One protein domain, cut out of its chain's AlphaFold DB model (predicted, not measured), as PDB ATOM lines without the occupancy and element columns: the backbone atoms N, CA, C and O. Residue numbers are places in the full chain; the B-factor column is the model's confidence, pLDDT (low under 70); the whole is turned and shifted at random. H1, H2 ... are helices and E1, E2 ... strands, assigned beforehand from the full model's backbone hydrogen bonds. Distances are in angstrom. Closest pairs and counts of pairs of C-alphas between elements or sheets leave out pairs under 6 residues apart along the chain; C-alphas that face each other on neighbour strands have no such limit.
ATOM      1  N   ALA A  85     375.569  98.648 212.581       78.38
ATOM      2  CA  ALA A  85     376.025  98.728 211.211       78.38
ATOM      3  C   ALA A  85     375.332  99.877 210.473       78.38
ATOM      4  O   ALA A  85     374.168 100.173 210.757       78.38
ATOM      5  N   ALA A  86     376.028 100.462 209.505       79.62
ATOM      6  CA  ALA A  86     375.469 101.383 208.525       79.62
ATOM      7  C   ALA A  86     375.738 100.857 207.113       79.62
ATOM      8  O   ALA A  86     376.777 100.251 206.863       79.62
ATOM      9  N   PHE A  87     374.785 101.084 206.213       79.12
ATOM     10  CA  PHE A  87     374.865 100.676 204.815       79.12
ATOM     11  C   PHE A  87     375.097 101.915 203.957       79.12
ATOM     12  O   PHE A  87     374.291 102.846 203.999       79.12
ATOM     13  N   PHE A  88     376.173 101.916 203.178       75.38
ATOM     14  CA  PHE A  88     376.522 102.992 202.254       75.38
ATOM     15  C   PHE A  88     376.836 102.407 200.878       75.38
ATOM     16  O   PHE A  88     377.416 101.327 200.795       75.38
ATOM     17  N   LEU A  89     376.529 103.127 199.794       78.38
ATOM     18  CA  LEU A  89     377.190 102.809 198.522       78.38
ATOM     19  C   LEU A  89     378.694 103.082 198.680       78.38
ATOM     20  O   LEU A  89     379.065 104.049 199.349       78.38
ATOM     21  N   LYS A  90     379.557 102.268 198.064       75.56
ATOM     22  CA  LYS A  90     381.028 102.365 198.134       75.56
ATOM     23  C   LYS A  90     381.582 103.786 197.997       75.56
ATOM     24  O   LYS A  90     382.374 104.141 198.864       75.56
ATOM     25  N   PRO A  91     381.170 104.642 197.038       77.12
ATOM     26  CA  PRO A  91     381.714 106.002 196.969       77.12
ATOM     27  C   PRO A  91     381.361 106.845 198.202       77.12
ATOM     28  O   PRO A  91     382.212 107.559 198.730       77.12
ATOM     29  N   TYR A  92     380.140 106.717 198.732       79.44
ATOM     30  CA  TYR A  92     379.761 107.383 199.981       79.44
ATOM     31  C   TYR A  92     380.467 106.781 201.195       79.44
ATOM     32  O   TYR A  92     380.807 107.514 202.119       79.44
ATOM     33  N   ALA A  93     380.723 105.473 201.193       79.38
ATOM     34  CA  ALA A  93     381.486 104.805 202.237       79.38
ATOM     35  C   ALA A  93     382.950 105.264 202.245       79.38
ATOM     36  O   ALA A  93     383.454 105.646 203.296       79.38
ATOM     37  N   LYS A  94     383.606 105.304 201.076       78.69
ATOM     38  CA  LYS A  94     384.969 105.829 200.893       78.69
ATOM     39  C   LYS A  94     385.049 107.281 201.386       78.69
ATOM     40  O   LYS A  94     385.908 107.595 202.203       78.69
ATOM     41  N   ALA A  95     384.102 108.142 200.999       80.56
ATOM     42  CA  ALA A  95     384.047 109.528 201.474       80.56
ATOM     43  C   ALA A  95     383.769 109.649 202.989       80.56
ATOM     44  O   ALA A  95     384.335 110.510 203.661       80.56
ATOM     45  N   PHE A  96     382.908 108.791 203.546       80.75
ATOM     46  CA  PHE A  96     382.635 108.744 204.984       80.75
ATOM     47  C   PHE A  96     383.891 108.369 205.776       80.75
ATOM     48  O   PHE A  96     384.223 109.043 206.748       80.75
ATOM     49  N   LEU A  97     384.607 107.335 205.337       79.00
ATOM     50  CA  LEU A  97     385.836 106.866 205.973       79.00
ATOM     51  C   LEU A  97     386.970 107.880 205.858       79.00
ATOM     52  O   LEU A  97     387.670 108.098 206.842       79.00
ATOM     53  N   ALA A  98     387.098 108.540 204.704       77.62
ATOM     54  CA  ALA A  98     388.052 109.630 204.519       77.62
ATOM     55  C   ALA A  98     387.780 110.794 205.489       77.62
ATOM     56  O   ALA A  98     388.704 111.432 205.974       77.62
ATOM     57  N   ARG A  99     386.510 111.055 205.830       78.19
ATOM     58  CA  ARG A  99     386.124 112.147 206.738       78.19
ATOM     59  C   ARG A  99     386.194 111.788 208.228       78.19
ATOM     60  O   ARG A  99     386.465 112.669 209.039       78.19
ATOM     61  N   TYR A 100     385.904 110.543 208.600       76.12
ATOM     62  CA  TYR A 100     385.775 110.087 209.995       76.12
ATOM     63  C   TYR A 100     386.790 108.983 210.345       76.12
ATOM     64  O   TYR A 100     386.434 108.015 211.009       76.12
ATOM     65  N   PHE A 101     388.025 109.135 209.849       67.25
ATOM     66  CA  PHE A 101     389.204 108.271 210.019       67.25
ATOM     67  C   PHE A 101     389.068 107.087 211.005       67.25
ATOM     68  O   PHE A 101     388.990 107.261 212.215       67.25
ATOM     69  N   ALA A 102     389.161 105.876 210.444       56.97
ATOM     70  CA  ALA A 102     389.576 104.606 211.059       56.97
ATOM     71  C   ALA A 102     388.799 103.997 212.252       56.97
ATOM     72  O   ALA A 102     389.098 102.854 212.596       56.97
ATOM     73  N   ASP A 103     387.763 104.622 212.813       59.78
ATOM     74  CA  ASP A 103     386.963 103.976 213.883       59.78
ATOM     75  C   ASP A 103     385.992 102.886 213.365       59.78
ATOM     76  O   ASP A 103     385.327 102.187 214.141       59.78
ATOM     77  N   PHE A 104     385.903 102.715 212.038       63.22
ATOM     78  CA  PHE A 104     384.908 101.858 211.392       63.22
ATOM     79  C   PHE A 104     385.504 100.999 210.262       63.22
ATOM     80  O   PHE A 104     385.651 101.479 209.138       63.22
ATOM     81  N   PRO A 105     385.820  99.713 210.488       63.53
ATOM     82  CA  PRO A 105     386.184  98.787 209.435       63.53
ATOM     83  C   PRO A 105     384.964  98.516 208.557       63.53
ATOM     84  O   PRO A 105     383.840  98.315 209.038       63.53
ATOM     85  N   ILE A 106     385.213  98.470 207.252       61.56
ATOM     86  CA  ILE A 106     384.280  97.887 206.293       61.56
ATOM     87  C   ILE A 106     384.212  96.388 206.594       61.56
ATOM     88  O   ILE A 106     385.235  95.713 206.688       61.56
ATOM     89  N   VAL A 107     383.003  95.866 206.781       58.59
ATOM     90  CA  VAL A 107     382.750  94.455 207.067       58.59
ATOM     91  C   VAL A 107     382.025  93.834 205.881       58.59
ATOM     92  O   VAL A 107     380.864  94.147 205.633       58.59
ATOM     93  N   GLU A 108     382.699  92.926 205.181       56.56
ATOM     94  CA  GLU A 108     382.096  92.085 204.141       56.56
ATOM     95  C   GLU A 108     380.932  91.233 204.694       56.56
ATOM     96  O   GLU A 108     380.952  90.823 205.865       56.56
ATOM     97  N   PRO A 109     379.895  90.932 203.883       48.94
ATOM     98  CA  PRO A 109     379.904  90.909 202.418       48.94
ATOM     99  C   PRO A 109     379.425  92.206 201.759       48.94
ATOM    100  O   PRO A 109     378.475  92.844 202.223       48.94
ATOM    101  N   THR A 110     380.048  92.529 200.633       51.00
ATOM    102  CA  THR A 110     379.651  93.607 199.732       51.00
ATOM    103  C   THR A 110     378.580  93.120 198.752       51.00
ATOM    104  O   THR A 110     378.632  91.989 198.272       51.00
ATOM    105  N   TYR A 111     377.554  93.937 198.495       52.84
ATOM    106  CA  TYR A 111     376.477  93.610 197.548       52.84
ATOM    107  C   TYR A 111     376.582  94.498 196.308       52.84
ATOM    108  O   TYR A 111     376.661  95.715 196.450       52.84
ATOM    109  N   GLU A 112     376.535  93.913 195.115       52.94
ATOM    110  CA  GLU A 112     376.538  94.663 193.856       52.94
ATOM    111  C   GLU A 112     375.224  95.441 193.699       52.94
ATOM    112  O   GLU A 112     374.140  94.859 193.579       52.94
ATOM    113  N   LEU A 113     375.306  96.768 193.708       53.88
ATOM    114  CA  LEU A 113     374.219  97.636 193.262       53.88
ATOM    115  C   LEU A 113     374.699  98.352 192.011       53.88
ATOM    116  O   LEU A 113     375.793  98.900 192.004       53.88
ATOM    117  N   GLY A 114     373.890  98.314 190.948       54.56
ATOM    118  CA  GLY A 114     374.228  98.961 189.679       54.56
ATOM    119  C   GLY A 114     374.646 100.424 189.866       54.56
ATOM    120  O   GLY A 114     374.128 101.098 190.756       54.56
ATOM    121  N   GLY A 115     375.586 100.882 189.037       69.38
ATOM    122  CA  GLY A 115     376.315 102.115 189.315       69.38
ATOM    123  C   GLY A 115     375.688 103.430 188.858       69.38
ATOM    124  O   GLY A 115     374.614 103.471 188.252       69.38
ATOM    125  N   PHE A 116     376.382 104.529 189.157       79.06
ATOM    126  CA  PHE A 116     375.969 105.881 188.766       79.06
ATOM    127  C   PHE A 116     376.125 106.138 187.259       79.06
ATOM    128  O   PHE A 116     377.063 105.670 186.615       79.06
ATOM    129  N   GLY A 117     375.228 106.952 186.698       84.69
ATOM    130  CA  GLY A 117     375.257 107.341 185.288       84.69
ATOM    131  C   GLY A 117     374.770 108.769 185.058       84.69
ATOM    132  O   GLY A 117     374.139 109.380 185.921       84.69
ATOM    133  N   PHE A 118     375.063 109.295 183.872       87.44
ATOM    134  CA  PHE A 118     374.572 110.593 183.418       87.44
ATOM    135  C   PHE A 118     373.296 110.414 182.594       87.44
ATOM    136  O   PHE A 118     373.212 109.513 181.759       87.44
ATOM    137  N   GLU A 119     372.309 111.281 182.814       88.88
ATOM    138  CA  GLU A 119     371.030 111.231 182.106       88.88
ATOM    139  C   GLU A 119     370.972 112.281 180.993       88.88
ATOM    140  O   GLU A 119     371.275 113.458 181.196       88.88
ATOM    141  N   PHE A 120     370.534 111.848 179.811       93.69
ATOM    142  CA  PHE A 120     370.354 112.696 178.637       93.69
ATOM    143  C   PHE A 120     368.994 112.427 177.996       93.69
ATOM    144  O   PHE A 120     368.427 111.340 178.123       93.69
ATOM    145  N   GLN A 121     368.474 113.407 177.253       93.44
ATOM    146  CA  GLN A 121     367.258 113.208 176.466       93.44
ATOM    147  C   GLN A 121     367.461 112.119 175.406       93.44
ATOM    148  O   GLN A 121     368.533 111.984 174.807       93.44
ATOM    149  N   LYS A 122     366.399 111.359 175.137       88.12
ATOM    150  CA  LYS A 122     366.423 110.281 174.148       88.12
ATOM    151  C   LYS A 122     366.788 110.820 172.759       88.12
ATOM    152  O   LYS A 122     366.121 111.718 172.255       88.12
ATOM    153  N   GLY A 123     367.800 110.215 172.134       89.75
ATOM    154  CA  GLY A 123     368.295 110.603 170.806       89.75
ATOM    155  C   GLY A 123     369.364 111.700 170.820       89.75
ATOM    156  O   GLY A 123     369.729 112.181 169.756       89.75
ATOM    157  N   SER A 124     369.857 112.105 171.993       94.81
ATOM    158  CA  SER A 124     370.982 113.034 172.092       94.81
ATOM    159  C   SER A 124     372.308 112.335 171.783       94.81
ATOM    160  O   SER A 124     372.676 111.378 172.466       94.81
ATOM    161  N   ASP A 125     373.057 112.870 170.817       93.12
ATOM    162  CA  ASP A 125     374.419 112.415 170.499       93.12
ATOM    163  C   ASP A 125     375.377 112.572 171.695       93.12
ATOM    164  O   ASP A 125     376.305 111.781 171.868       93.12
ATOM    165  N   LEU A 126     375.072 113.509 172.606       94.38
ATOM    166  CA  LEU A 126     375.848 113.761 173.821       94.38
ATOM    167  C   LEU A 126     375.938 112.531 174.731       94.38
ATOM    168  O   LEU A 126     376.955 112.336 175.390       94.38
ATOM    169  N   ALA A 127     374.906 111.683 174.757       92.38
ATOM    170  CA  ALA A 127     374.937 110.454 175.543       92.38
ATOM    171  C   ALA A 127     376.028 109.492 175.048       92.38
ATOM    172  O   ALA A 127     376.718 108.867 175.856       92.38
ATOM    173  N   SER A 128     376.202 109.392 173.724       92.06
ATOM    174  CA  SER A 128     377.230 108.547 173.113       92.06
ATOM    175  C   SER A 128     378.620 109.128 173.345       92.06
ATOM    176  O   SER A 128     379.500 108.415 173.824       92.06
ATOM    177  N   ASP A 129     378.785 110.429 173.102       96.56
ATOM    178  CA  ASP A 129     380.059 111.125 173.295       96.56
ATOM    179  C   ASP A 129     380.530 111.042 174.752       96.56
ATOM    180  O   ASP A 129     381.688 110.714 175.018       96.56
ATOM    181  N   MET A 130     379.623 111.262 175.708       94.69
ATOM    182  CA  MET A 130     379.918 111.154 177.138       94.69
ATOM    183  C   MET A 130     380.260 109.722 177.540       94.69
ATOM    184  O   MET A 130     381.237 109.513 178.251       94.69
ATOM    185  N   SER A 131     379.523 108.724 177.043       92.69
ATOM    186  CA  SER A 131     379.834 107.313 177.316       92.69
ATOM    187  C   SER A 131     381.225 106.928 176.800       92.69
ATOM    188  O   SER A 131     381.983 106.264 177.504       92.69
ATOM    189  N   GLN A 132     381.598 107.386 175.599       94.81
ATOM    190  CA  GLN A 132     382.932 107.155 175.040       94.81
ATOM    191  C   GLN A 132     384.024 107.889 175.819       94.81
ATOM    192  O   GLN A 132     385.104 107.338 176.022       94.81
ATOM    193  N   ALA A 133     383.768 109.125 176.249       95.19
ATOM    194  CA  ALA A 133     384.707 109.884 177.065       95.19
ATOM    195  C   ALA A 133     384.940 109.201 178.421       95.19
ATOM    196  O   ALA A 133     386.087 109.028 178.821       95.19
ATOM    197  N   ILE A 134     383.873 108.746 179.085       91.62
ATOM    198  CA  ILE A 134     383.953 108.006 180.350       91.62
ATOM    199  C   ILE A 134     384.727 106.700 180.165       91.62
ATOM    200  O   ILE A 134     385.593 106.391 180.979       91.62
ATOM    201  N   LEU A 135     384.468 105.958 179.083       91.31
ATOM    202  CA  LEU A 135     385.206 104.731 178.791       91.31
ATOM    203  C   LEU A 135     386.704 105.008 178.612       91.31
ATOM    204  O   LEU A 135     387.520 104.336 179.232       91.31
ATOM    205  N   LYS A 136     387.065 106.048 177.849       96.31
ATOM    206  CA  LYS A 136     388.465 106.466 177.679       96.31
ATOM    207  C   LYS A 136     389.122 106.852 179.003       96.31
ATOM    208  O   LYS A 136     390.265 106.475 179.218       96.31
ATOM    209  N   LEU A 137     388.411 107.568 179.879       93.25
ATOM    210  CA  LEU A 137     388.903 107.943 181.212       93.25
ATOM    211  C   LEU A 137     389.098 106.727 182.128       93.25
ATOM    212  O   LEU A 137     390.027 106.709 182.936       93.25
ATOM    213  N   LYS A 138     388.223 105.720 182.020       88.06
ATOM    214  CA  LYS A 138     388.354 104.455 182.754       88.06
ATOM    215  C   LYS A 138     389.558 103.662 182.244       88.06
ATOM    216  O   LYS A 138     390.387 103.242 183.042       88.06
ATOM    217  N   GLU A 139     389.681 103.497 180.929       90.88
ATOM    218  CA  GLU A 139     390.778 102.756 180.288       90.88
ATOM    219  C   GLU A 139     392.145 103.437 180.459       90.88
ATOM    220  O   GLU A 139     393.158 102.750 180.566       90.88
ATOM    221  N   SER A 140     392.194 104.773 180.505       93.88
ATOM    222  CA  SER A 140     393.434 105.528 180.726       93.88
ATOM    223  C   SER A 140     393.908 105.519 182.181       93.88
ATOM    224  O   SER A 140     395.048 105.901 182.444       93.88
ATOM    225  N   GLY A 141     393.052 105.118 183.128       89.19
ATOM    226  CA  GLY A 141     393.305 105.218 184.568       89.19
ATOM    227  C   GLY A 141     393.149 106.636 185.138       89.19
ATOM    228  O   GLY A 141     393.260 106.826 186.347       89.19
ATOM    229  N   GLU A 142     392.841 107.646 184.316       93.00
ATOM    230  CA  GLU A 142     392.634 109.022 184.792       93.00
ATOM    231  C   GLU A 142     391.439 109.137 185.740       93.00
ATOM    232  O   GLU A 142     391.439 109.982 186.635       93.00
ATOM    233  N   LEU A 143     390.437 108.270 185.577       86.81
ATOM    234  CA  LEU A 143     389.287 108.220 186.474       86.81
ATOM    235  C   LEU A 143     389.702 107.923 187.925       86.81
ATOM    236  O   LEU A 143     389.206 108.581 188.838       86.81
ATOM    237  N   GLN A 144     390.658 107.009 188.128       85.19
ATOM    238  CA  GLN A 144     391.187 106.674 189.455       85.19
ATOM    239  C   GLN A 144     391.949 107.854 190.061       85.19
ATOM    240  O   GLN A 144     391.752 108.192 191.224       85.19
ATOM    241  N   LEU A 145     392.746 108.561 189.255       90.25
ATOM    242  CA  LEU A 145     393.454 109.764 189.709       90.25
ATOM    243  C   LEU A 145     392.488 110.868 190.152       90.25
ATOM    244  O   LEU A 145     392.749 111.580 191.124       90.25
ATOM    245  N   ILE A 146     391.375 111.037 189.434       89.44
ATOM    246  CA  ILE A 146     390.321 111.979 189.820       89.44
ATOM    247  C   ILE A 146     389.689 111.539 191.141       89.44
ATOM    248  O   ILE A 146     389.500 112.382 192.017       89.44
ATOM    249  N   GLU A 147     389.389 110.251 191.305       85.38
ATOM    250  CA  GLU A 147     388.833 109.709 192.545       85.38
ATOM    251  C   GLU A 147     389.759 109.951 193.740       85.38
ATOM    252  O   GLU A 147     389.336 110.564 194.721       85.38
ATOM    253  N   GLU A 148     391.027 109.554 193.647       86.50
ATOM    254  CA  GLU A 148     392.018 109.752 194.707       86.50
ATOM    255  C   GLU A 148     392.168 111.231 195.062       86.50
ATOM    256  O   GLU A 148     392.126 111.616 196.232       86.50
ATOM    257  N   LYS A 149     392.264 112.096 194.046       89.12
ATOM    258  CA  LYS A 149     392.346 113.542 194.248       89.12
ATOM    259  C   LYS A 149     391.114 114.084 194.972       89.12
ATOM    260  O   LYS A 149     391.252 114.933 195.850       89.12
ATOM    261  N   MET A 150     389.918 113.612 194.632       85.12
ATOM    262  CA  MET A 150     388.678 114.041 195.283       85.12
ATOM    263  C   MET A 150     388.591 113.525 196.725       85.12
ATOM    264  O   MET A 150     388.199 114.284 197.610       85.12
ATOM    265  N   LEU A 151     389.004 112.284 196.991       81.50
ATOM    266  CA  LEU A 151     389.013 111.706 198.339       81.50
ATOM    267  C   LEU A 151     390.060 112.361 199.249       81.50
ATOM    268  O   LEU A 151     389.743 112.664 200.397       81.50
ATOM    269  N   SER A 152     391.242 112.698 198.725       75.31
ATOM    270  CA  SER A 152     392.296 113.401 199.477       75.31
ATOM    271  C   SER A 152     391.870 114.784 199.986       75.31
ATOM    272  O   SER A 152     392.416 115.295 200.959       75.31
ATOM    273  N   SER A 153     390.846 115.401 199.381       69.06
ATOM    274  CA  SER A 153     390.299 116.673 199.876       69.06
ATOM    275  C   SER A 153     389.626 116.555 201.250       69.06
ATOM    276  O   SER A 153     389.407 117.568 201.919       69.06
ATOM    277  N   PHE A 154     389.312 115.330 201.676       66.56
ATOM    278  CA  PHE A 154     388.749 115.023 202.984       66.56
ATOM    279  C   PHE A 154     389.805 114.573 204.003       66.56
ATOM    280  O   PHE A 154     389.446 114.398 205.167       66.56
ATOM    281  N   ASP A 155     391.083 114.458 203.612       61.62
ATOM    282  CA  ASP A 155     392.168 114.144 204.539       61.62
ATOM    283  C   ASP A 155     392.333 115.275 205.562       61.62
ATOM    284  O   ASP A 155     392.823 116.372 205.281       61.62
ATOM    285  N   CYS A 156     391.950 114.994 206.805       52.16
ATOM    286  CA  CYS A 156     392.277 115.837 207.943       52.16
ATOM    287  C   CYS A 156     393.768 115.700 208.290       52.16
ATOM    288  O   CYS A 156     394.136 115.012 209.235       52.16
ATOM    289  N   GLU A 179     380.534  98.472 191.563       57.66
ATOM    290  CA  GLU A 179     379.957  99.254 192.657       57.66
ATOM    291  C   GLU A 179     379.256  98.414 193.739       57.66
ATOM    292  O   GLU A 179     378.416  97.550 193.491       57.66
ATOM    293  N   GLU A 180     379.615  98.706 194.984       57.94
ATOM    294  CA  GLU A 180     379.574  97.746 196.079       57.94
ATOM    295  C   GLU A 180     378.888  98.383 197.314       57.94
ATOM    296  O   GLU A 180     379.171  99.515 197.700       57.94
ATOM    297  N   LEU A 181     377.947  97.697 197.963       46.69
ATOM    298  CA  LEU A 181     377.333  98.138 199.224       46.69
ATOM    299  C   LEU A 181     378.313  97.895 200.379       46.69
ATOM    300  O   LEU A 181     378.493  96.756 200.806       46.69
ATOM    301  N   ALA A 182     378.920  98.946 200.917       60.19
ATOM    302  CA  ALA A 182     379.809  98.831 202.064       60.19
ATOM    303  C   ALA A 182     379.004  98.841 203.369       60.19
ATOM    304  O   ALA A 182     378.180  99.731 203.617       60.19
ATOM    305  N   VAL A 183     379.267  97.856 204.226       65.44
ATOM    306  CA  VAL A 183     378.709  97.794 205.577       65.44
ATOM    307  C   VAL A 183     379.776  98.241 206.561       65.44
ATOM    308  O   VAL A 183     380.767  97.548 206.762       65.44
ATOM    309  N   LEU A 184     379.572  99.385 207.206       62.22
ATOM    310  CA  LEU A 184     380.472  99.867 208.254       62.22
ATOM    311  C   LEU A 184     380.003  99.356 209.611       62.22
ATOM    312  O   LEU A 184     378.804  99.404 209.893       62.22
ATOM    313  N   LYS A 185     380.925  98.893 210.460       67.31
ATOM    314  CA  LYS A 185     380.650  98.539 211.863       67.31
ATOM    315  C   LYS A 185     381.586  99.286 212.803       67.31
ATOM    316  O   LYS A 185     382.681  99.650 212.410       67.31
ATOM    317  N   HIS A 186     381.158  99.470 214.045       61.56
ATOM    318  CA  HIS A 186     381.989 100.019 215.118       61.56
ATOM    319  C   HIS A 186     383.010  98.980 215.622       61.56
ATOM    320  O   HIS A 186     382.631  97.825 215.846       61.56
ATOM    321  N   VAL A 187     384.270  99.383 215.834       55.56
ATOM    322  CA  VAL A 187     385.297  98.565 216.521       55.56
ATOM    323  C   VAL A 187     385.159  98.755 218.018       55.56
ATOM    324  O   VAL A 187     385.104  99.877 218.502       55.56
ATOM    325  N   ASN A 188     385.033  97.649 218.743       48.28
ATOM    326  CA  ASN A 188     384.927  97.654 220.199       48.28
ATOM    327  C   ASN A 188     386.291  97.792 220.875       48.28
ATOM    328  O   ASN A 188     387.238  97.149 220.371       48.28
TER     329      ASN A 188
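Overview. This is residues 85 to 156 and 179 to 188 of the 188 residues of the protein "PBPb domain-containing protein" of Hevea brasiliensis (UniProt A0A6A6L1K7). A small ribbon of two antiparallel strands, E1 and E2, has H1 packed over one of its faces, and H3 packs on H1. H2 meets H3 near their ends at a corner and reaches away, making much of the length of a loose rod, while a long loop, residues 100 to 124, runs past E2 to the far end of H2. The printed part has 82 residues, with named elements in the order E1, H1, H2, H3, E2, and is mostly helix. It is loose, with a radius of gyration of the C-alphas of 16.0 A and spans of 53 by 25 by 20 A.

Arrangement. E1, residues 86 to 89, is antiparallel to E2, residues 180 to 184, at 155 degrees; N 86 and O 184 are 3.0 A apart and N 182 and O 88 2.8 A, within hydrogen-bond range. Residues 111 to 112 make a short antiparallel pairing with residues 180 to 181 of E2. H1, residues 90 to 99, has its closest C-alpha to E2 at Lys 90, 5.3 A from that of Glu 180. H3, residues 142 to 152, touches H1, the closest C-alphas being those of Ala 95 and Leu 151, 6.3 A apart; they run the same way at a steep tilt of 36 degrees, only just steep. H2, residues 125 to 139, is close to H3 but not clearly touching, about perpendicular at 77 degrees; the closest C-alphas, of Leu 137 and Leu 143, are 5.3 A apart. H2 is apart from E1, E2 and H1. In H1, H2 and H3 every O i to N i+4 pair is within hydrogen-bond range.

Along the chain. E1 begins at C-alpha 86 (375.469, 101.383, 208.525) and is 10.2 A long; H1 measures 14.0 A. H2, 21.4 A, begins at C-alpha 125 (374.419, 112.415, 170.499). H3 measures 15.3 A, and E2, 12.4 A, ends at C-alpha 184 (380.472, 99.867, 208.254).

Size, cuts and confidence. The C-alphas farthest apart, of Gly 123 and Asn 188, are 53.7 A apart. Residues 121 to 126, of which 125 and 126 belong to H2, stand free. Residues 157 to 178 are not printed, with 25.7 A between C-alphas 156 and 179. H1 to H2 is a long link. The model's pLDDT is under 70 at residues 101 to 115, 153 to 156 and 179 to 188.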